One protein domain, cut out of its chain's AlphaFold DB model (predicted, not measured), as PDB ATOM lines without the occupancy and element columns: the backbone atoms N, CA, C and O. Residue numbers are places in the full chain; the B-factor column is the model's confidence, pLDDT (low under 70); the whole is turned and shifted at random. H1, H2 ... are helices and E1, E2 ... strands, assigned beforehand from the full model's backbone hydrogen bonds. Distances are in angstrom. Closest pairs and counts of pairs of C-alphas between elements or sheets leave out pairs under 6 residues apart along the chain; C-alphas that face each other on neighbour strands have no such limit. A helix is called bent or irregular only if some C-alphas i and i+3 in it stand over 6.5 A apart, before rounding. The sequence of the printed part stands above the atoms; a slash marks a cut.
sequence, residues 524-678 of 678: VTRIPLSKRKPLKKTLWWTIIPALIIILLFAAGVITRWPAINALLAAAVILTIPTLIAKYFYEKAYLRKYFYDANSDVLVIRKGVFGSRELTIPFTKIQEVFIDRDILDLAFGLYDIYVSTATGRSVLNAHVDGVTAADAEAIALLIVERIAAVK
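What this domain is: This is residues 524 to 678 of the 678 residues of the protein "Bacterial PH domain protein" of uncultured archaeon (UniProt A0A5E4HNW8). A long helical hairpin, H2 and H3, reaches out as an arm from a small head of two three-stranded sheets, with the last helix, H5, packed chiefly on the second sheet. H1 lies beside the head end of H3, and residues 558 to 563 stick out at the arm's tip. The printed part has 155 residues, with five named helices and six named strands in the order H1 H2 H3 E1 E2 E3 E4 H4 E5 E6 H5. The sheets, E1 - E2 - E3 and E4 - E5 - E6, are antiparallel, and the class is mixed, helices and strands. The whole is loose, with a radius of gyration of the C-alphas of 20.5 A and spans of 71 by 28 by 24 A, the arm making the length.

Where its parts are: H1 takes residues 533 to 540, beginning at C-alpha 533 (3.131, 2.396, 107.639). H2 is residues 543 to 559, 24.2 A long, and H3 residues 562 to 592, 44.9 A. H3 is neither bent nor irregular, but only just: C-alphas 573 and 576 are 6.3 A apart. E1 is residues 594 to 597, E2 601 to 606, E3 611 to 617, 19.8 A, and E4 621 to 627. H4, residues 630 to 635, precedes E5, residues 638 to 644, 20.2 A, and E6, residues 654 to 658. H5, residues 660 to 677, is 26.2 A long and ends at C-alpha 677 (-18.263, 19.818, 125.980).

How they stand to each other: H1 touches H3 residues 579 to 590 at a shallow tilt of 20 degrees, opposite ways; the closest C-alphas, of Pro 534 and Glu 586, are 5.1 A apart. H2 and H3, a helical hairpin, touch at 6 degrees, a shallow tilt, closest at the C-alphas of Gly 556 and Ile 564, 5.3 A. E1, E2 and E3 form a meander, each strand the antiparallel neighbour of the one before, with N 596 and O 603 at 2.9 A and N 604 and O 614 at 2.9 A. In the other sheet N 625 and O 641 are 3.0 A apart, and N 640 and O 655 of the hairpin E5 and E6 2.9 A, within hydrogen-bond range. The closest C-alphas of E2 and E6, Ile 604 and Val 655, are 7.4 A apart. H5 and the sheet E4 E5 E6 make two layers, a helix on one face of a sheet: its height over the sheet is 9.3 A, and it lies over E4 and E5, along the strands at 3 degrees to E5 on the local plane. H4 touches H1 at a steep tilt of 46 degrees, closest at the C-alphas of Lys 536 and Leu 631, 6.7 A. Every O i to N i+4 pair is within hydrogen-bond range in H1, H2, H4 and H5, and 25 of 27 in H3.

The domain as a whole: The two C-alphas farthest apart, of Arg 560 and Lys 678, are 71.2 A apart. The printed part has no cut and no long link. Its mean pLDDT is 86.3; residues 555, 645 to 652 and 678 are under 70.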
ATOM      1  N   VAL A 524      -0.647   8.584 121.704       93.38
ATOM      2  CA  VAL A 524       0.265   7.846 120.811       93.38
ATOM      3  C   VAL A 524       1.039   6.705 121.492       93.38
ATOM      4  O   VAL A 524       1.456   5.770 120.811       93.38
ATOM      5  N   THR A 525       1.253   6.736 122.814       91.50
ATOM      6  CA  THR A 525       1.930   5.629 123.520       91.50
ATOM      7  C   THR A 525       0.979   4.471 123.803       91.50
ATOM      8  O   THR A 525       1.411   3.319 123.812       91.50
ATOM      9  N   ARG A 526      -0.311   4.768 123.999       90.44
ATOM     10  CA  ARG A 526      -1.368   3.783 124.268       90.44
ATOM     11  C   ARG A 526      -1.905   3.170 122.978       90.44
ATOM     12  O   ARG A 526      -2.163   1.975 122.931       90.44
ATOM     13  N   ILE A 527      -2.032   3.996 121.944       92.38
ATOM     14  CA  ILE A 527      -2.521   3.640 120.616       92.38
ATOM     15  C   ILE A 527      -1.430   4.020 119.594       92.38
ATOM     16  O   ILE A 527      -1.461   5.087 118.981       92.38
ATOM     17  N   PRO A 528      -0.368   3.215 119.436       91.81
ATOM     18  CA  PRO A 528       0.728   3.566 118.540       91.81
ATOM     19  C   PRO A 528       0.338   3.434 117.065       91.81
ATOM     20  O   PRO A 528      -0.483   2.606 116.677       91.81
ATOM     21  N   LEU A 529       1.009   4.207 116.207       92.50
ATOM     22  CA  LEU A 529       0.893   4.044 114.757       92.50
ATOM     23  C   LEU A 529       1.376   2.649 114.334       92.50
ATOM     24  O   LEU A 529       2.335   2.096 114.884       92.50
ATOM     25  N   SER A 530       0.764   2.101 113.286       92.31
ATOM     26  CA  SER A 530       1.110   0.781 112.770       92.31
ATOM     27  C   SER A 530       2.538   0.731 112.221       92.31
ATOM     28  O   SER A 530       2.950   1.532 111.376       92.31
ATOM     29  N   LYS A 531       3.283  -0.312 112.608       91.19
ATOM     30  CA  LYS A 531       4.649  -0.584 112.119       91.19
ATOM     31  C   LYS A 531       4.721  -0.855 110.611       91.19
ATOM     32  O   LYS A 531       5.813  -0.832 110.051       91.19
ATOM     33  N   ARG A 532       3.586  -1.110 109.949       91.50
ATOM     34  CA  ARG A 532       3.505  -1.340 108.494       91.50
ATOM     35  C   ARG A 532       3.519  -0.046 107.677       91.50
ATOM     36  O   ARG A 532       3.827  -0.076 106.488       91.50
ATOM     37  N   LYS A 533       3.240   1.097 108.308       89.38
ATOM     38  CA  LYS A 533       3.131   2.396 107.639       89.38
ATOM     39  C   LYS A 533       4.406   2.844 106.891       89.38
ATOM     40  O   LYS A 533       4.263   3.279 105.747       89.38
ATOM     41  N   PRO A 534       5.638   2.705 107.437       91.69
ATOM     42  CA  PRO A 534       6.851   3.046 106.693       91.69
ATOM     43  C   PRO A 534       6.980   2.248 105.398       91.69
ATOM     44  O   PRO A 534       7.328   2.805 104.364       91.69
ATOM     45  N   LEU A 535       6.644   0.955 105.438       91.12
ATOM     46  CA  LEU A 535       6.714   0.085 104.269       91.12
ATOM     47  C   LEU A 535       5.711   0.521 103.191       91.12
ATOM     48  O   LEU A 535       6.106   0.651 102.035       91.12
ATOM     49  N   LYS A 536       4.462   0.836 103.571       91.75
ATOM     50  CA  LYS A 536       3.440   1.394 102.662       91.75
ATOM     51  C   LYS A 536       3.944   2.663 101.965       91.75
ATOM     52  O   LYS A 536       3.897   2.768 100.740       91.75
ATOM     53  N   LYS A 537       4.457   3.628 102.742       89.44
ATOM     54  CA  LYS A 537       4.941   4.918 102.220       89.44
ATOM     55  C   LYS A 537       6.180   4.755 101.334       89.44
ATOM     56  O   LYS A 537       6.264   5.434 100.315       89.44
ATOM     57  N   THR A 538       7.107   3.857 101.670       91.19
ATOM     58  CA  THR A 538       8.272   3.564 100.819       91.19
ATOM     59  C   THR A 538       7.871   2.845  99.531       91.19
ATOM     60  O   THR A 538       8.400   3.182  98.476       91.19
ATOM     61  N   LEU A 539       6.917   1.908  99.583       89.44
ATOM     62  CA  LEU A 539       6.448   1.182  98.399       89.44
ATOM     63  C   LEU A 539       5.807   2.123  97.372       89.44
ATOM     64  O   LEU A 539       6.059   1.992  96.183       89.44
ATOM     65  N   TRP A 540       5.045   3.125  97.811       86.38
ATOM     66  CA  TRP A 540       4.493   4.131  96.896       86.38
ATOM     67  C   TRP A 540       5.579   4.875  96.097       86.38
ATOM     68  O   TRP A 540       5.389   5.208  94.930       86.38
ATOM     69  N   TRP A 541       6.751   5.087  96.704       88.56
ATOM     70  CA  TRP A 541       7.888   5.754  96.070       88.56
ATOM     71  C   TRP A 541       8.648   4.877  95.064       88.56
ATOM     72  O   TRP A 541       9.519   5.401  94.375       88.56
ATOM     73  N   THR A 542       8.336   3.581  94.930       87.69
ATOM     74  CA  THR A 542       8.985   2.706  93.934       87.69
ATOM     75  C   THR A 542       8.361   2.818  92.545       87.69
ATOM     76  O   THR A 542       9.042   2.546  91.559       87.69
ATOM     77  N   ILE A 543       7.101   3.259  92.448       84.88
ATOM     78  CA  ILE A 543       6.321   3.248  91.200       84.88
ATOM     79  C   ILE A 543       6.981   4.119  90.121       84.88
ATOM     80  O   ILE A 543       7.194   3.660  88.999       84.88
ATOM     81  N   ILE A 544       7.338   5.362  90.455       85.56
ATOM     82  CA  ILE A 544       7.921   6.306  89.488       85.56
ATOM     83  C   ILE A 544       9.339   5.880  89.063       85.56
ATOM     84  O   ILE A 544       9.574   5.790  87.858       85.56
ATOM     85  N   PRO A 545      10.284   5.570  89.979       85.88
ATOM     86  CA  PRO A 545      11.603   5.073  89.588       85.88
ATOM     87  C   PRO A 545      11.539   3.794  88.753       85.88
ATOM     88  O   PRO A 545      12.261   3.687  87.767       85.88
ATOM     89  N   ALA A 546      10.651   2.853  89.093       84.50
ATOM     90  CA  ALA A 546      10.463   1.640  88.303       84.50
ATOM     91  C   ALA A 546      10.005   1.966  86.876       84.50
ATOM     92  O   ALA A 546      10.576   1.444  85.922       84.50
ATOM     93  N   LEU A 547       9.041   2.880  86.717       81.31
ATOM     94  CA  LEU A 547       8.599   3.341  85.400       81.31
ATOM     95  C   LEU A 547       9.746   3.994  84.612       81.31
ATOM     96  O   LEU A 547       9.938   3.670  83.443       81.31
ATOM     97  N   ILE A 548      10.543   4.862  85.244       79.69
ATOM     98  CA  ILE A 548      11.705   5.509  84.611       79.69
ATOM     99  C   ILE A 548      12.736   4.468  84.162       79.69
ATOM    100  O   ILE A 548      13.205   4.527  83.030       79.69
ATOM    101  N   ILE A 549      13.068   3.497  85.018       86.19
ATOM    102  CA  ILE A 549      14.012   2.417  84.702       86.19
ATOM    103  C   ILE A 549      13.499   1.584  83.523       86.19
ATOM    104  O   ILE A 549      14.264   1.309  82.604       86.19
ATOM    105  N   ILE A 550      12.211   1.229  83.505       81.94
ATOM    106  CA  ILE A 550      11.590   0.489  82.394       81.94
ATOM    107  C   ILE A 550      11.687   1.288  81.088       81.94
ATOM    108  O   ILE A 550      12.072   0.734  80.058       81.94
ATOM    109  N   LEU A 551      11.384   2.590  81.125       76.56
ATOM    110  CA  LEU A 551      11.456   3.465  79.952       76.56
ATOM    111  C   LEU A 551      12.894   3.626  79.439       76.56
ATOM    112  O   LEU A 551      13.124   3.516  78.236       76.56
ATOM    113  N   LEU A 552      13.865   3.841  80.333       77.94
ATOM    114  CA  LEU A 552      15.281   3.945  79.976       77.94
ATOM    115  C   LEU A 552      15.827   2.625  79.428       77.94
ATOM    116  O   LEU A 552      16.576   2.632  78.455       77.94
ATOM    117  N   PHE A 553      15.418   1.492  80.001       81.44
ATOM    118  CA  PHE A 553      15.788   0.172  79.504       81.44
ATOM    119  C   PHE A 553      15.255  -0.058  78.090       81.44
ATOM    120  O   PHE A 553      16.026  -0.392  77.191       81.44
ATOM    121  N   ALA A 554      13.964   0.200  77.861       72.44
ATOM    122  CA  ALA A 554      13.364   0.093  76.535       72.44
ATOM    123  C   ALA A 554      14.065   1.014  75.519       72.44
ATOM    124  O   ALA A 554      14.440   0.567  74.436       72.44
ATOM    125  N   ALA A 555      14.310   2.277  75.884       68.12
ATOM    126  CA  ALA A 555      14.999   3.240  75.030       68.12
ATOM    127  C   ALA A 555      16.451   2.831  74.718       68.12
ATOM    128  O   ALA A 555      16.907   3.018  73.588       68.12
ATOM    129  N   GLY A 556      17.166   2.241  75.680       75.75
ATOM    130  CA  GLY A 556      18.527   1.735  75.493       75.75
ATOM    131  C   GLY A 556      18.580   0.565  74.508       75.75
ATOM    132  O   GLY A 556      19.416   0.559  73.604       75.75
ATOM    133  N   VAL A 557      17.632  -0.375  74.615       75.50
ATOM    134  CA  VAL A 557      17.477  -1.499  73.669       75.50
ATOM    135  C   VAL A 557      17.170  -0.999  72.252       75.50
ATOM    136  O   VAL A 557      17.719  -1.519  71.281       75.50
ATOM    137  N   ILE A 558      16.312   0.018  72.143       72.06
ATOM    138  CA  ILE A 558      15.829   0.599  70.884       72.06
ATOM    139  C   ILE A 558      16.919   1.388  70.154       72.06
ATOM    140  O   ILE A 558      17.236   1.105  69.002       72.06
ATOM    141  N   THR A 559      17.493   2.387  70.821       73.00
ATOM    142  CA  THR A 559      18.377   3.374  70.180       73.00
ATOM    143  C   THR A 559      19.826   2.909  70.102       73.00
ATOM    144  O   THR A 559      20.588   3.419  69.285       73.00
ATOM    145  N   ARG A 560      20.229   1.978  70.980       77.69
ATOM    146  CA  ARG A 560      21.631   1.604  71.232       77.69
ATOM    147  C   ARG A 560      22.534   2.792  71.589       77.69
ATOM    148  O   ARG A 560      23.752   2.692  71.468       77.69
ATOM    149  N   TRP A 561      21.960   3.907  72.041       74.94
ATOM    150  CA  TRP A 561      22.718   5.092  72.428       74.94
ATOM    151  C   TRP A 561      23.430   4.856  73.769       74.94
ATOM    152  O   TRP A 561      22.755   4.635  74.781       74.94
ATOM    153  N   PRO A 562      24.775   4.946  73.826       75.06
ATOM    154  CA  PRO A 562      25.537   4.710  75.056       75.06
ATOM    155  C   PRO A 562      25.101   5.606  76.222       75.06
ATOM    156  O   PRO A 562      25.055   5.158  77.369       75.06
ATOM    157  N   ALA A 563      24.701   6.847  75.928       71.88
ATOM    158  CA  ALA A 563      24.175   7.786  76.914       71.88
ATOM    159  C   ALA A 563      22.911   7.269  77.627       71.88
ATOM    160  O   ALA A 563      22.768   7.467  78.833       71.88
ATOM    161  N   ILE A 564      22.014   6.557  76.934       71.44
ATOM    162  CA  ILE A 564      20.790   6.017  77.550       71.44
ATOM    163  C   ILE A 564      21.125   4.868  78.505       71.44
ATOM    164  O   ILE A 564      20.563   4.792  79.597       71.44
ATOM    165  N   ASN A 565      22.098   4.025  78.152       77.94
ATOM    166  CA  ASN A 565      22.577   2.960  79.037       77.94
ATOM    167  C   ASN A 565      23.257   3.527  80.292       77.94
ATOM    168  O   ASN A 565      23.061   3.000  81.388       77.94
ATOM    169  N   ALA A 566      23.998   4.634  80.161       75.12
ATOM    170  CA  ALA A 566      24.569   5.342  81.305       75.12
ATOM    171  C   ALA A 566      23.478   5.929  82.223       75.12
ATOM    172  O   ALA A 566      23.560   5.791  83.444       75.12
ATOM    173  N   LEU A 567      22.422   6.521  81.651       76.94
ATOM    174  CA  LEU A 567      21.272   7.027  82.410       76.94
ATOM    175  C   LEU A 567      20.496   5.905  83.110       76.94
ATOM    176  O   LEU A 567      20.107   6.068  84.265       76.94
ATOM    177  N   LEU A 568      20.298   4.762  82.447       80.62
ATOM    178  CA  LEU A 568      19.686   3.578  83.048       80.62
ATOM    179  C   LEU A 568      20.496   3.093  84.253       80.62
ATOM    180  O   LEU A 568      19.933   2.883  85.328       80.62
ATOM    181  N   ALA A 569      21.813   2.937  84.086       79.56
ATOM    182  CA  ALA A 569      22.699   2.513  85.163       79.56
ATOM    183  C   ALA A 569      22.627   3.490  86.347       79.56
ATOM    184  O   ALA A 569      22.444   3.061  87.485       79.56
ATOM    185  N   ALA A 570      22.671   4.800  86.082       79.31
ATOM    186  CA  ALA A 570      22.509   5.824  87.109       79.31
ATOM    187  C   ALA A 570      21.145   5.726  87.816       79.31
ATOM    188  O   ALA A 570      21.092   5.761  89.043       79.31
ATOM    189  N   ALA A 571      20.047   5.546  87.075       82.75
ATOM    190  CA  ALA A 571      18.709   5.410  87.646       82.75
ATOM    191  C   ALA A 571      18.598   4.185  88.570       82.75
ATOM    192  O   ALA A 571      18.088   4.301  89.686       82.75
ATOM    193  N   VAL A 572      19.123   3.029  88.154       86.56
ATOM    194  CA  VAL A 572      19.138   1.803  88.970       86.56
ATOM    195  C   VAL A 572      19.979   1.999  90.233       86.56
ATOM    196  O   VAL A 572      19.505   1.719  91.336       86.56
ATOM    197  N   ILE A 573      21.194   2.540  90.089       87.00
ATOM    198  CA  ILE A 573      22.129   2.763  91.201       87.00
ATOM    199  C   ILE A 573      21.556   3.752  92.221       87.00
ATOM    200  O   ILE A 573      21.683   3.523  93.420       87.00
ATOM    201  N   LEU A 574      20.900   4.829  91.779       86.38
ATOM    202  CA  LEU A 574      20.351   5.860  92.667       86.38
ATOM    203  C   LEU A 574      19.027   5.455  93.327       86.38
ATOM    204  O   LEU A 574      18.695   5.963  94.404       86.38
ATOM    205  N   THR A 575      18.271   4.533  92.726       88.69
ATOM    206  CA  THR A 575      16.957   4.127  93.250       88.69
ATOM    207  C   THR A 575      17.079   3.430  94.601       88.69
ATOM    208  O   THR A 575      16.373   3.794  95.540       88.69
ATOM    209  N   ILE A 576      18.001   2.473  94.744       87.38
ATOM    210  CA  ILE A 576      18.131   1.689  95.983       87.38
ATOM    211  C   ILE A 576      18.490   2.583  97.191       87.38
ATOM    212  O   ILE A 576      17.741   2.557  98.173       87.38
ATOM    213  N   PRO A 577      19.539   3.434  97.149       91.12
ATOM    214  CA  PRO A 577      19.852   4.359  98.237       91.12
ATOM    215  C   PRO A 577      18.703   5.319  98.556       91.12
ATOM    216  O   PRO A 577      18.440   5.585  99.726       91.12
ATOM    217  N   THR A 578      17.981   5.798  97.537       89.50
ATOM    218  CA  THR A 578      16.833   6.699  97.724       89.50
ATOM    219  C   THR A 578      15.697   6.008  98.477       89.50
ATOM    220  O   THR A 578      15.142   6.579  99.415       89.50
ATOM    221  N   LEU A 579      15.372   4.761  98.126       91.56
ATOM    222  CA  LEU A 579      14.344   3.978  98.818       91.56
ATOM    223  C   LEU A 579      14.752   3.636 100.254       91.56
ATOM    224  O   LEU A 579      13.922   3.711 101.163       91.56
ATOM    225  N   ILE A 580      16.030   3.322 100.479       91.88
ATOM    226  CA  ILE A 580      16.584   3.102 101.819       91.88
ATOM    227  C   ILE A 580      16.462   4.384 102.653       91.88
ATOM    228  O   ILE A 580      15.885   4.358 103.742       91.88
ATOM    229  N   ALA A 581      16.934   5.521 102.133       92.00
ATOM    230  CA  ALA A 581      16.832   6.818 102.797       92.00
ATOM    231  C   ALA A 581      15.370   7.176 103.100       92.00
ATOM    232  O   ALA A 581      15.057   7.615 104.209       92.00
ATOM    233  N   LYS A 582      14.457   6.913 102.157       93.25
ATOM    234  CA  LYS A 582      13.019   7.125 102.334       93.25
ATOM    235  C   LYS A 582      12.442   6.258 103.452       93.25
ATOM    236  O   LYS A 582      11.714   6.772 104.296       93.25
ATOM    237  N   TYR A 583      12.789   4.975 103.503       93.94
ATOM    238  CA  TYR A 583      12.354   4.078 104.573       93.94
ATOM    239  C   TYR A 583      12.839   4.540 105.952       93.94
ATOM    240  O   TYR A 583      12.057   4.585 106.905       93.94
ATOM    241  N   PHE A 584      14.106   4.943 106.068       95.19
ATOM    242  CA  PHE A 584      14.638   5.480 107.321       95.19
ATOM    243  C   PHE A 584      14.009   6.824 107.702       95.19
ATOM    244  O   PHE A 584      13.730   7.040 108.883       95.19
ATOM    245  N   TYR A 585      13.722   7.690 106.725       94.31
ATOM    246  CA  TYR A 585      12.964   8.918 106.945       94.31
ATOM    247  C   TYR A 585      11.575   8.622 107.518       94.31
ATOM    248  O   TYR A 585      11.201   9.202 108.531       94.31
ATOM    249  N   GLU A 586      10.830   7.686 106.927       93.69
ATOM    250  CA  GLU A 586       9.500   7.304 107.416       93.69
ATOM    251  C   GLU A 586       9.571   6.687 108.819       93.69
ATOM    252  O   GLU A 586       8.762   6.999 109.690       93.69
ATOM    253  N   LYS A 587      10.595   5.879 109.103       94.00
ATOM    254  CA  LYS A 587      10.833   5.362 110.457       94.00
ATOM    255  C   LYS A 587      11.106   6.488 111.463       94.00
ATOM    256  O   LYS A 587      10.616   6.428 112.590       94.00
ATOM    257  N   ALA A 588      11.870   7.509 111.076       94.38
ATOM    258  CA  ALA A 588      12.089   8.696 111.900       94.38
ATOM    259  C   ALA A 588      10.802   9.523 112.068       94.38
ATOM    260  O   ALA A 588      10.545  10.020 113.163       94.38
ATOM    261  N   TYR A 589       9.975   9.612 111.023       92.62
ATOM    262  CA  TYR A 589       8.667  10.267 111.054       92.62
ATOM    263  C   TYR A 589       7.739   9.599 112.065       92.62
ATOM    264  O   TYR A 589       7.215  10.290 112.930       92.62
ATOM    265  N   LEU A 590       7.611   8.264 112.048       92.06
ATOM    266  CA  LEU A 590       6.806   7.535 113.038       92.06
ATOM    267  C   LEU A 590       7.297   7.752 114.476       92.06
ATOM    268  O   LEU A 590       6.480   7.868 115.377       92.06
ATOM    269  N   ARG A 591       8.617   7.819 114.698       91.94
ATOM    270  CA  ARG A 591       9.184   8.058 116.039       91.94
ATOM    271  C   ARG A 591       8.905   9.462 116.572       91.94
ATOM    272  O   ARG A 591       8.813   9.632 117.780       91.94
ATOM    273  N   LYS A 592       8.844  10.463 115.691       92.50
ATOM    274  CA  LYS A 592       8.570  11.863 116.053       92.50
ATOM    275  C   LYS A 592       7.083  12.213 116.015       92.50
ATOM    276  O   LYS A 592       6.706  13.279 116.503       92.50
ATOM    277  N   TYR A 593       6.260  11.339 115.436       93.94
ATOM    278  CA  TYR A 593       4.815  11.492 115.406       93.94
ATOM    279  C   TYR A 593       4.273  11.483 116.829       93.94
ATOM    280  O   TYR A 593       4.584  10.601 117.627       93.94
ATOM    281  N   PHE A 594       3.458  12.472 117.142       94.69
ATOM    282  CA  PHE A 594       2.869  12.642 118.449       94.69
ATOM    283  C   PHE A 594       1.420  13.044 118.265       94.69
ATOM    284  O   PHE A 594       1.106  13.887 117.432       94.69
ATOM    285  N   TYR A 595       0.536  12.453 119.044       95.00
ATOM    286  CA  TYR A 595      -0.802  12.978 119.201       95.00
ATOM    287  C   TYR A 595      -1.305  12.633 120.592       95.00
ATOM    288  O   TYR A 595      -0.919  11.612 121.174       95.00
ATOM    289  N   ASP A 596      -2.117  13.527 121.130       95.56
ATOM    290  CA  ASP A 596      -2.649  13.426 122.475       95.56
ATOM    291  C   ASP A 596      -3.946  14.219 122.602       95.56
ATOM    292  O   ASP A 596      -4.215  15.109 121.794       95.56
ATOM    293  N   ALA A 597      -4.740  13.906 123.617       94.06
ATOM    294  CA  ALA A 597      -5.948  14.652 123.919       94.06
ATOM    295  C   ALA A 597      -6.199  14.733 125.422       94.06
ATOM    296  O   ALA A 597      -6.011  13.757 126.151       94.06
ATOM    297  N   ASN A 598      -6.694  15.885 125.869       92.69
ATOM    298  CA  ASN A 598      -7.210  16.077 127.222       92.69
ATOM    299  C   ASN A 598      -8.743  16.267 127.183       92.69
ATOM    300  O   ASN A 598      -9.411  15.682 126.327       92.69
ATOM    301  N   SER A 599      -9.330  16.994 128.139       90.31
ATOM    302  CA  SER A 599     -10.769  17.296 128.139       90.31
ATOM    303  C   SER A 599     -11.175  18.337 127.093       90.31
ATOM    304  O   SER A 599     -12.319  18.314 126.646       90.31
ATOM    305  N   ASP A 600     -10.249  19.204 126.685       91.75
ATOM    306  CA  ASP A 600     -10.556  20.451 125.983       91.75
ATOM    307  C   ASP A 600     -10.037  20.446 124.544       91.75
ATOM    308  O   ASP A 600     -10.701  20.962 123.641       91.75
ATOM    309  N   VAL A 601      -8.865  19.844 124.316       93.81
ATOM    310  CA  VAL A 601      -8.142  19.893 123.044       93.81
ATOM    311  C   VAL A 601      -7.646  18.526 122.577       93.81
ATOM    312  O   VAL A 601      -7.268  17.653 123.362       93.81
ATOM    313  N   LEU A 602      -7.568  18.398 121.255       94.31
ATOM    314  CA  LEU A 602      -6.809  17.392 120.527       94.31
ATOM    315  C   LEU A 602      -5.536  18.046 119.973       94.31
ATOM    316  O   LEU A 602      -5.606  19.060 119.274       94.31
ATOM    317  N   VAL A 603      -4.372  17.463 120.260       94.81
ATOM    318  CA  VAL A 603      -3.072  17.923 119.762       94.81
ATOM    319  C   VAL A 603      -2.472  16.869 118.844       94.81
ATOM    320  O   VAL A 603      -2.324  15.716 119.235       94.81
ATOM    321  N   ILE A 604      -2.083  17.261 117.630       94.81
ATOM    322  CA  ILE A 604      -1.433  16.387 116.646       94.81
ATOM    323  C   ILE A 604      -0.145  17.054 116.179       94.81
ATOM    324  O   ILE A 604      -0.174  18.142 115.612       94.81
ATOM    325  N   ARG A 605       0.995  16.389 116.368       94.38
ATOM    326  CA  ARG A 605       2.308  16.828 115.901       94.38
ATOM    327  C   ARG A 605       2.966  15.812 114.975       94.38
ATOM    328  O   ARG A 605       3.156  14.654 115.339       94.38
ATOM    329  N   LYS A 606       3.409  16.267 113.802       92.62
ATOM    330  CA  LYS A 606       4.063  15.419 112.793       92.62
ATOM    331  C   LYS A 606       5.219  16.117 112.079       92.62
ATOM    332  O   LYS A 606       5.202  17.335 111.917       92.62
ATOM    333  N   GLY A 607       6.216  15.338 111.644       91.31
ATOM    334  CA  GLY A 607       7.374  15.807 110.866       91.31
ATOM    335  C   GLY A 607       8.747  15.379 111.419       91.31
ATOM    336  O   GLY A 607       8.855  14.900 112.546       91.31
ATOM    337  N   VAL A 608       9.806  15.502 110.598       91.69
ATOM    338  CA  VAL A 608      11.176  15.035 110.925       91.69
ATOM    339  C   VAL A 608      12.198  16.164 111.006       91.69
ATOM    340  O   VAL A 608      12.781  16.377 112.068       91.69
ATOM    341  N   PHE A 609      12.433  16.849 109.885       85.44
ATOM    342  CA  PHE A 609      13.361  17.984 109.749       85.44
ATOM    343  C   PHE A 609      12.646  19.340 109.836       85.44
ATOM    344  O   PHE A 609      13.176  20.371 109.470       85.44
ATOM    345  N   GLY A 610      11.395  19.298 110.250       89.94
ATOM    346  CA  GLY A 610      10.436  20.376 110.384       89.94
ATOM    347  C   GLY A 610       9.204  19.712 110.979       89.94
ATOM    348  O   GLY A 610       9.022  18.500 110.807       89.94
ATOM    349  N   SER A 611       8.409  20.447 111.734       93.31
ATOM    350  CA  SER A 611       7.271  19.891 112.454       93.31
ATOM    351  C   SER A 611       6.059  20.792 112.314       93.31
ATOM    352  O   SER A 611       6.166  22.006 112.185       93.31
ATOM    353  N   ARG A 612       4.885  20.179 112.311       92.94
ATOM    354  CA  ARG A 612       3.601  20.864 112.437       92.94
ATOM    355  C   ARG A 612       2.934  20.314 113.665       92.94
ATOM    356  O   ARG A 612       2.800  19.100 113.751       92.94
ATOM    357  N   GLU A 613       2.573  21.181 114.592       94.50
ATOM    358  CA  GLU A 613       1.817  20.856 115.793       94.50
ATOM    359  C   GLU A 613       0.504  21.626 115.750       94.50
ATOM    360  O   GLU A 613       0.496  22.849 115.837       94.50
ATOM    361  N   LEU A 614      -0.589  20.898 115.577       93.56
ATOM    362  CA  LEU A 614      -1.940  21.418 115.474       93.56
ATOM    363  C   LEU A 614      -2.672  21.181 116.796       93.56
ATOM    364  O   LEU A 614      -2.672  20.062 117.306       93.56
ATOM    365  N   THR A 615      -3.289  22.223 117.338       94.12
ATOM    366  CA  THR A 615      -4.097  22.209 118.560       94.12
ATOM    367  C   THR A 615      -5.527  22.595 118.207       94.12
ATOM    368  O   THR A 615      -5.780  23.727 117.793       94.12
ATOM    369  N   ILE A 616      -6.457  21.656 118.377       92.44
ATOM    370  CA  ILE A 616      -7.862  21.806 117.987       92.44
ATOM    371  C   ILE A 616      -8.750  21.614 119.221       92.44
ATOM    372  O   ILE A 616      -8.765  20.519 119.785       92.44
ATOM    373  N   PRO A 617      -9.515  22.629 119.650       92.94
ATOM    374  CA  PRO A 617     -10.536  22.461 120.679       92.94
ATOM    375  C   PRO A 617     -11.650  21.501 120.246       92.94
ATOM    376  O   PRO A 617     -12.172  21.627 119.136       92.94
ATOM    377  N   PHE A 618     -12.117  20.628 121.143       92.31
ATOM    378  CA  PHE A 618     -13.255  19.739 120.859       92.31
ATOM    379  C   PHE A 618     -14.537  20.509 120.516       92.31
ATOM    380  O   PHE A 618     -15.307  20.067 119.667       92.31
ATOM    381  N   THR A 619     -14.729  21.709 121.079       89.56
ATOM    382  CA  THR A 619     -15.854  22.609 120.746       89.56
ATOM    383  C   THR A 619     -15.880  23.059 119.289       89.56
ATOM    384  O   THR A 619     -16.932  23.461 118.788       89.56
ATOM    385  N   LYS A 620     -14.728  23.039 118.613       87.69
ATOM    386  CA  LYS A 620     -14.572  23.494 117.228       87.69
ATOM    387  C   LYS A 620     -14.602  22.339 116.228       87.69
ATOM    388  O   LYS A 620     -14.772  22.592 115.035       87.69
ATOM    389  N   ILE A 621     -14.487  21.091 116.690       87.75
ATOM    390  CA  ILE A 621     -14.590  19.901 115.842       87.75
ATOM    391  C   ILE A 621     -16.056  19.668 115.462       87.75
ATOM    392  O   ILE A 621     -16.942  19.585 116.312       87.75
ATOM    393  N   GLN A 622     -16.316  19.544 114.164       81.81
ATOM    394  CA  GLN A 622     -17.658  19.341 113.616       81.81
ATOM    395  C   GLN A 622     -17.880  17.937 113.064       81.81
ATOM    396  O   GLN A 622     -19.008  17.427 113.082       81.81
ATOM    397  N   GLU A 623     -16.815  17.343 112.537       81.69
ATOM    398  CA  GLU A 623     -16.855  16.067 111.842       81.69
ATOM    399  C   GLU A 623     -15.572  15.286 112.119       81.69
ATOM    400  O   GLU A 623     -14.477  15.852 112.155       81.69
ATOM    401  N   VAL A 624     -15.736  13.982 112.316       87.19
ATOM    402  CA  VAL A 624     -14.656  13.008 112.447       87.19
ATOM    403  C   VAL A 624     -14.991  11.877 111.497       87.19
ATOM    404  O   VAL A 624     -16.110  11.365 111.530       87.19
ATOM    405  N   PHE A 625     -14.050  11.498 110.644       84.81
ATOM    406  CA  PHE A 625     -14.252  10.409 109.698       84.81
ATOM    407  C   PHE A 625     -13.000   9.555 109.580       84.81
ATOM    408  O   PHE A 625     -11.882  10.022 109.788       84.81
ATOM    409  N   ILE A 626     -13.208   8.285 109.256       87.44
ATOM    410  CA  ILE A 626     -12.135   7.330 109.016       87.44
ATOM    411  C   ILE A 626     -12.022   7.154 107.506       87.44
ATOM    412  O   ILE A 626     -13.015   6.864 106.838       87.44
ATOM    413  N   ASP A 627     -10.819   7.337 106.982       84.00
ATOM    414  CA  ASP A 627     -10.502   7.183 105.569       84.00
ATOM    415  C   ASP A 627      -9.492   6.053 105.345       84.00
ATOM    416  O   ASP A 627      -8.757   5.638 106.251       84.00
ATOM    417  N   ARG A 628      -9.502   5.514 104.123       86.19
ATOM    418  CA  ARG A 628      -8.665   4.385 103.732       86.19
ATOM    419  C   ARG A 628      -8.396   4.383 102.233       86.19
ATOM    420  O   ARG A 628      -9.292   4.091 101.437       86.19
ATOM    421  N   ASP A 629      -7.142   4.607 101.846       84.12
ATOM    422  CA  ASP A 629      -6.728   4.488 100.448       84.12
ATOM    423  C   ASP A 629      -6.488   3.023 100.010       84.12
ATOM    424  O   ASP A 629      -6.573   2.075 100.794       84.12
ATOM    425  N   ILE A 630      -6.204   2.810  98.718       83.19
ATOM    426  CA  ILE A 630      -5.982   1.467  98.139       83.19
ATOM    427  C   ILE A 630      -4.795   0.753  98.805       83.19
ATOM    428  O   ILE A 630      -4.808  -0.467  98.982       83.19
ATOM    429  N   LEU A 631      -3.756   1.494  99.181       85.38
ATOM    430  CA  LEU A 631      -2.621   0.916  99.882       85.38
ATOM    431  C   LEU A 631      -2.940   0.708 101.367       85.38
ATOM    432  O   LEU A 631      -2.542  -0.302 101.931       85.38
ATOM    433  N   ASP A 632      -3.710   1.572 102.013       88.56
ATOM    434  CA  ASP A 632      -4.198   1.332 103.370       88.56
ATOM    435  C   ASP A 632      -5.090   0.093 103.424       88.56
ATOM    436  O   ASP A 632      -5.026  -0.697 104.374       88.56
ATOM    437  N   LEU A 633      -5.853  -0.157 102.355       86.44
ATOM    438  CA  LEU A 633      -6.570  -1.409 102.156       86.44
ATOM    439  C   LEU A 633      -5.621  -2.609 102.187       86.44
ATOM    440  O   LEU A 633      -5.779  -3.499 103.023       86.44
ATOM    441  N   ALA A 634      -4.607  -2.602 101.325       88.31
ATOM    442  CA  ALA A 634      -3.642  -3.692 101.223       88.31
ATOM    443  C   ALA A 634      -2.839  -3.915 102.519       88.31
ATOM    444  O   ALA A 634      -2.492  -5.047 102.849       88.31
ATOM    445  N   PHE A 635      -2.560  -2.850 103.277       90.56
ATOM    446  CA  PHE A 635      -1.720  -2.912 104.475       90.56
ATOM    447  C   PHE A 635      -2.495  -3.045 105.798       90.56
ATOM    448  O   PHE A 635      -1.869  -3.282 106.839       90.56
ATOM    449  N   GLY A 636      -3.830  -2.961 105.777       90.44
ATOM    450  CA  GLY A 636      -4.646  -3.026 106.998       90.44
ATOM    451  C   GLY A 636      -4.656  -1.728 107.813       90.44
ATOM    452  O   GLY A 636      -4.785  -1.796 109.031       90.44
ATOM    453  N   LEU A 637      -4.431  -0.584 107.167       93.06
ATOM    454  CA  LEU A 637      -4.274   0.723 107.805       93.06
ATOM    455  C   LEU A 637      -5.554   1.551 107.684       93.06
ATOM    456  O   LEU A 637      -6.347   1.323 106.770       93.06
ATOM    457  N   TYR A 638      -5.730   2.483 108.614       92.06
ATOM    458  CA  TYR A 638      -6.839   3.429 108.668       92.06
ATOM    459  C   TYR A 638      -6.315   4.786 109.139       92.06
ATOM    460  O   TYR A 638      -5.496   4.844 110.063       92.06
ATOM    461  N   ASP A 639      -6.806   5.851 108.515       90.75
ATOM    462  CA  ASP A 639      -6.482   7.231 108.859       90.75
ATOM    463  C   ASP A 639      -7.728   7.895 109.463       90.75
ATOM    464  O   ASP A 639      -8.824   7.768 108.922       90.75
ATOM    465  N   ILE A 640      -7.588   8.600 110.587       91.81
ATOM    466  CA  ILE A 640      -8.692   9.345 111.213       91.81
ATOM    467  C   ILE A 640      -8.523  10.815 110.893       91.81
ATOM    468  O   ILE A 640      -7.520  11.399 111.283       91.81
ATOM    469  N   TYR A 641      -9.508  11.423 110.253       88.19
ATOM    470  CA  TYR A 641      -9.537  12.838 109.922       88.19
ATOM    471  C   TYR A 641     -10.523  13.586 110.811       88.19
ATOM    472  O   TYR A 641     -11.589  13.081 111.164       88.19
ATOM    473  N   VAL A 642     -10.168  14.824 111.137       87.50
ATOM    474  CA  VAL A 642     -10.949  15.735 111.968       87.50
ATOM    475  C   VAL A 642     -11.164  17.032 111.190       87.50
ATOM    476  O   VAL A 642     -10.219  17.610 110.658       87.50
ATOM    477  N   SER A 643     -12.410  17.501 111.115       80.12
ATOM    478  CA  SER A 643     -12.768  18.763 110.461       80.12
ATOM    479  C   SER A 643     -13.336  19.766 111.453       80.12
ATOM    480  O   SER A 643     -14.214  19.440 112.256       80.12
ATOM    481  N   THR A 644     -12.890  21.012 111.329       79.19
ATOM    482  CA  THR A 644     -13.474  22.199 111.964       79.19
ATOM    483  C   THR A 644     -14.460  22.889 111.010       79.19
ATOM    484  O   THR A 644     -14.642  22.458 109.867       79.19
ATOM    485  N   ALA A 645     -15.109  23.959 111.482       65.12
ATOM    486  CA  ALA A 645     -16.121  24.737 110.752       65.12
ATOM    487  C   ALA A 645     -15.689  25.284 109.390       65.12
ATOM    488  O   ALA A 645     -16.523  25.596 108.550       65.12
ATOM    489  N   THR A 646     -14.390  25.444 109.203       62.72
ATOM    490  CA  THR A 646     -13.775  26.112 108.058       62.72
ATOM    491  C   THR A 646     -13.178  25.122 107.060       62.72
ATOM    492  O   THR A 646     -12.668  25.544 106.030       62.72
ATOM    493  N   GLY A 647     -13.217  23.811 107.349       57.91
ATOM    494  CA  GLY A 647     -12.924  22.729 106.397       57.91
ATOM    495  C   GLY A 647     -11.476  22.609 105.892       57.91
ATOM    496  O   GLY A 647     -11.102  21.562 105.359       57.91
ATOM    497  N   ARG A 648     -10.621  23.623 106.076       58.62
ATOM    498  CA  ARG A 648      -9.251  23.664 105.535       58.62
ATOM    499  C   ARG A 648      -8.235  22.885 106.359       58.62
ATOM    500  O   ARG A 648      -7.350  22.256 105.770       58.62
ATOM    501  N   SER A 649      -8.378  22.859 107.683       55.69
ATOM    502  CA  SER A 649      -7.469  22.116 108.567       55.69
ATOM    503  C   SER A 649      -7.547  20.594 108.419       55.69
ATOM    504  O   SER A 649      -6.638  19.899 108.868       55.69
ATOM    505  N   VAL A 650      -8.534  20.060 107.687       57.22
ATOM    506  CA  VAL A 650      -8.702  18.617 107.411       57.22
ATOM    507  C   VAL A 650      -7.453  17.985 106.789       57.22
ATOM    508  O   VAL A 650      -7.106  16.848 107.095       57.22
ATOM    509  N   LEU A 651      -6.720  18.726 105.950       59.03
ATOM    510  CA  LEU A 651      -5.477  18.234 105.336       59.03
ATOM    511  C   LEU A 651      -4.394  17.893 106.370       59.03
ATOM    512  O   LEU A 651      -3.555  17.031 106.118       59.03
ATOM    513  N   ASN A 652      -4.390  18.567 107.522       65.75
ATOM    514  CA  ASN A 652      -3.362  18.410 108.547       65.75
ATOM    515  C   ASN A 652      -3.881  17.727 109.822       65.75
ATOM    516  O   ASN A 652      -3.093  17.058 110.496       65.75
ATOM    517  N   ALA A 653      -5.175  17.855 110.109       79.56
ATOM    518  CA  ALA A 653      -5.878  17.316 111.263       79.56
ATOM    519  C   ALA A 653      -6.244  15.838 111.067       79.56
ATOM    520  O   ALA A 653      -7.418  15.481 110.988       79.56
ATOM    521  N   HIS A 654      -5.235  14.974 110.975       86.31
ATOM    522  CA  HIS A 654      -5.459  13.534 110.924       86.31
ATOM    523  C   HIS A 654      -4.461  12.739 111.759       86.31
ATOM    524  O   HIS A 654      -3.308  13.140 111.927       86.31
ATOM    525  N   VAL A 655      -4.915  11.597 112.270       88.06
ATOM    526  CA  VAL A 655      -4.087  10.548 112.860       88.06
ATOM    527  C   VAL A 655      -3.868   9.484 111.796       88.06
ATOM    528  O   VAL A 655      -4.798   8.806 111.376       88.06
ATOM    529  N   ASP A 656      -2.626   9.365 111.348       84.56
ATOM    530  CA  ASP A 656      -2.280   8.495 110.233       84.56
ATOM    531  C   ASP A 656      -1.974   7.038 110.657       84.56
ATOM    532  O   ASP A 656      -1.020   6.788 111.405       84.56
ATOM    533  N   GLY A 657      -2.587   6.071 109.987       86.69
ATOM    534  CA  GLY A 657      -2.081   4.716 109.809       86.69
ATOM    535  C   GLY A 657      -2.092   3.882 111.080       86.69
ATOM    536  O   GLY A 657      -1.055   3.334 111.470       86.69
ATOM    537  N   VAL A 658      -3.262   3.767 111.700       93.38
ATOM    538  CA  VAL A 658      -3.536   2.874 112.836       93.38
ATOM    539  C   VAL A 658      -4.308   1.625 112.384       93.38
ATOM    540  O   VAL A 658      -4.602   1.460 111.196       93.38
ATOM    541  N   THR A 659      -4.581   0.695 113.304       93.56
ATOM    542  CA  THR A 659      -5.428  -0.475 113.013       93.56
ATOM    543  C   THR A 659      -6.916  -0.100 113.007       93.56
ATOM    544  O   THR A 659      -7.283   0.988 113.438       93.56
ATOM    545  N   ALA A 660      -7.790  -0.993 112.528       90.56
ATOM    546  CA  ALA A 660      -9.238  -0.743 112.500       90.56
ATOM    547  C   ALA A 660      -9.808  -0.454 113.900       90.56
ATOM    548  O   ALA A 660     -10.485   0.550 114.096       90.56
ATOM    549  N   ALA A 661      -9.476  -1.305 114.876       92.19
ATOM    550  CA  ALA A 661      -9.949  -1.173 116.253       92.19
ATOM    551  C   ALA A 661      -9.433   0.115 116.911       92.19
ATOM    552  O   ALA A 661     -10.174   0.807 117.603       92.19
ATOM    553  N   ASP A 662      -8.175   0.466 116.644       94.38
ATOM    554  CA  ASP A 662      -7.571   1.702 117.137       94.38
ATOM    555  C   ASP A 662      -8.220   2.946 116.515       94.38
ATOM    556  O   ASP A 662      -8.452   3.934 117.210       94.38
ATOM    557  N   ALA A 663      -8.536   2.904 115.216       92.62
ATOM    558  CA  ALA A 663      -9.220   3.999 114.535       92.62
ATOM    559  C   ALA A 663     -10.617   4.237 115.108       92.62
ATOM    560  O   ALA A 663     -10.983   5.384 115.363       92.62
ATOM    561  N   GLU A 664     -11.369   3.164 115.357       92.25
ATOM    562  CA  GLU A 664     -12.670   3.232 116.021       92.25
ATOM    563  C   GLU A 664     -12.540   3.784 117.444       92.25
ATOM    564  O   GLU A 664     -13.276   4.699 117.807       92.25
ATOM    565  N   ALA A 665     -11.567   3.308 118.228       93.00
ATOM    566  CA  ALA A 665     -11.333   3.790 119.587       93.00
ATOM    567  C   ALA A 665     -10.988   5.290 119.629       93.00
ATOM    568  O   ALA A 665     -11.524   6.026 120.459       93.00
ATOM    569  N   ILE A 666     -10.129   5.767 118.721       93.31
ATOM    570  CA  ILE A 666      -9.780   7.191 118.622       93.31
ATOM    571  C   ILE A 666     -10.989   8.016 118.170       93.31
ATOM    572  O   ILE A 666     -11.264   9.064 118.754       93.31
ATOM    573  N   ALA A 667     -11.726   7.557 117.155       91.69
ATOM    574  CA  ALA A 667     -12.907   8.259 116.666       91.69
ATOM    575  C   ALA A 667     -13.986   8.373 117.756       91.69
ATOM    576  O   ALA A 667     -14.515   9.463 117.969       91.69
ATOM    577  N   LEU A 668     -14.260   7.286 118.485       91.62
ATOM    578  CA  LEU A 668     -15.193   7.273 119.615       91.62
ATOM    579  C   LEU A 668     -14.748   8.227 120.721       91.62
ATOM    580  O   LEU A 668     -15.550   9.049 121.148       91.62
ATOM    581  N   LEU A 669     -13.468   8.202 121.109       92.31
ATOM    582  CA  LEU A 669     -12.924   9.133 122.100       92.31
ATOM    583  C   LEU A 669     -13.170  10.588 121.687       92.31
ATOM    584  O   LEU A 669     -13.617  11.394 122.500       92.31
ATOM    585  N   ILE A 670     -12.893  10.940 120.428       92.12
ATOM    586  CA  ILE A 670     -13.103  12.307 119.939       92.12
ATOM    587  C   ILE A 670     -14.597  12.661 119.971       92.12
ATOM    588  O   ILE A 670     -14.950  13.746 120.426       92.12
ATOM    589  N   VAL A 671     -15.478  11.758 119.534       90.25
ATOM    590  CA  VAL A 671     -16.935  11.978 119.541       90.25
ATOM    591  C   VAL A 671     -17.476  12.147 120.964       90.25
ATOM    592  O   VAL A 671     -18.252  13.071 121.207       90.25
ATOM    593  N   GLU A 672     -17.040  11.321 121.913       91.00
ATOM    594  CA  GLU A 672     -17.408  11.426 123.328       91.00
ATOM    595  C   GLU A 672     -16.959  12.759 123.930       91.00
ATOM    596  O   GLU A 672     -17.723  13.410 124.641       91.00
ATOM    597  N   ARG A 673     -15.744  13.217 123.601       91.50
ATOM    598  CA  ARG A 673     -15.244  14.528 124.035       91.50
ATOM    599  C   ARG A 673     -16.053  15.674 123.437       91.50
ATOM    600  O   ARG A 673     -16.408  16.593 124.162       91.50
ATOM    601  N   ILE A 674     -16.408  15.610 122.153       88.50
ATOM    602  CA  ILE A 674     -17.289  16.611 121.525       88.50
ATOM    603  C   ILE A 674     -18.651  16.653 122.229       88.50
ATOM    604  O   ILE A 674     -19.196  17.736 122.433       88.50
ATOM    605  N   ALA A 675     -19.205  15.491 122.588       86.50
ATOM    606  CA  ALA A 675     -20.486  15.399 123.281       86.50
ATOM    607  C   ALA A 675     -20.416  15.917 124.726       86.50
ATOM    608  O   ALA A 675     -21.369  16.533 125.177       86.50
ATOM    609  N   ALA A 676     -19.301  15.708 125.429       86.06
ATOM    610  CA  ALA A 676     -19.125  16.139 126.817       86.06
ATOM    611  C   ALA A 676     -18.939  17.658 126.988       86.06
ATOM    612  O   ALA A 676     -19.150  18.173 128.083       86.06
ATOM    613  N   VAL A 677     -18.503  18.363 125.939       79.31
ATOM    614  CA  VAL A 677     -18.263  19.818 125.980       79.31
ATOM    615  C   VAL A 677     -19.464  20.625 125.448       79.31
ATOM    616  O   VAL A 677     -19.512  21.843 125.618       79.31
ATOM    617  N   LYS A 678     -20.437  19.967 124.806       65.69
ATOM    618  CA  LYS A 678     -21.725  20.561 124.411       65.69
ATOM    619  C   LYS A 678     -22.738  20.458 125.538       65.69
ATOM    620  O   LYS A 678     -23.525  21.422 125.664       65.69
TER     621      LYS A 678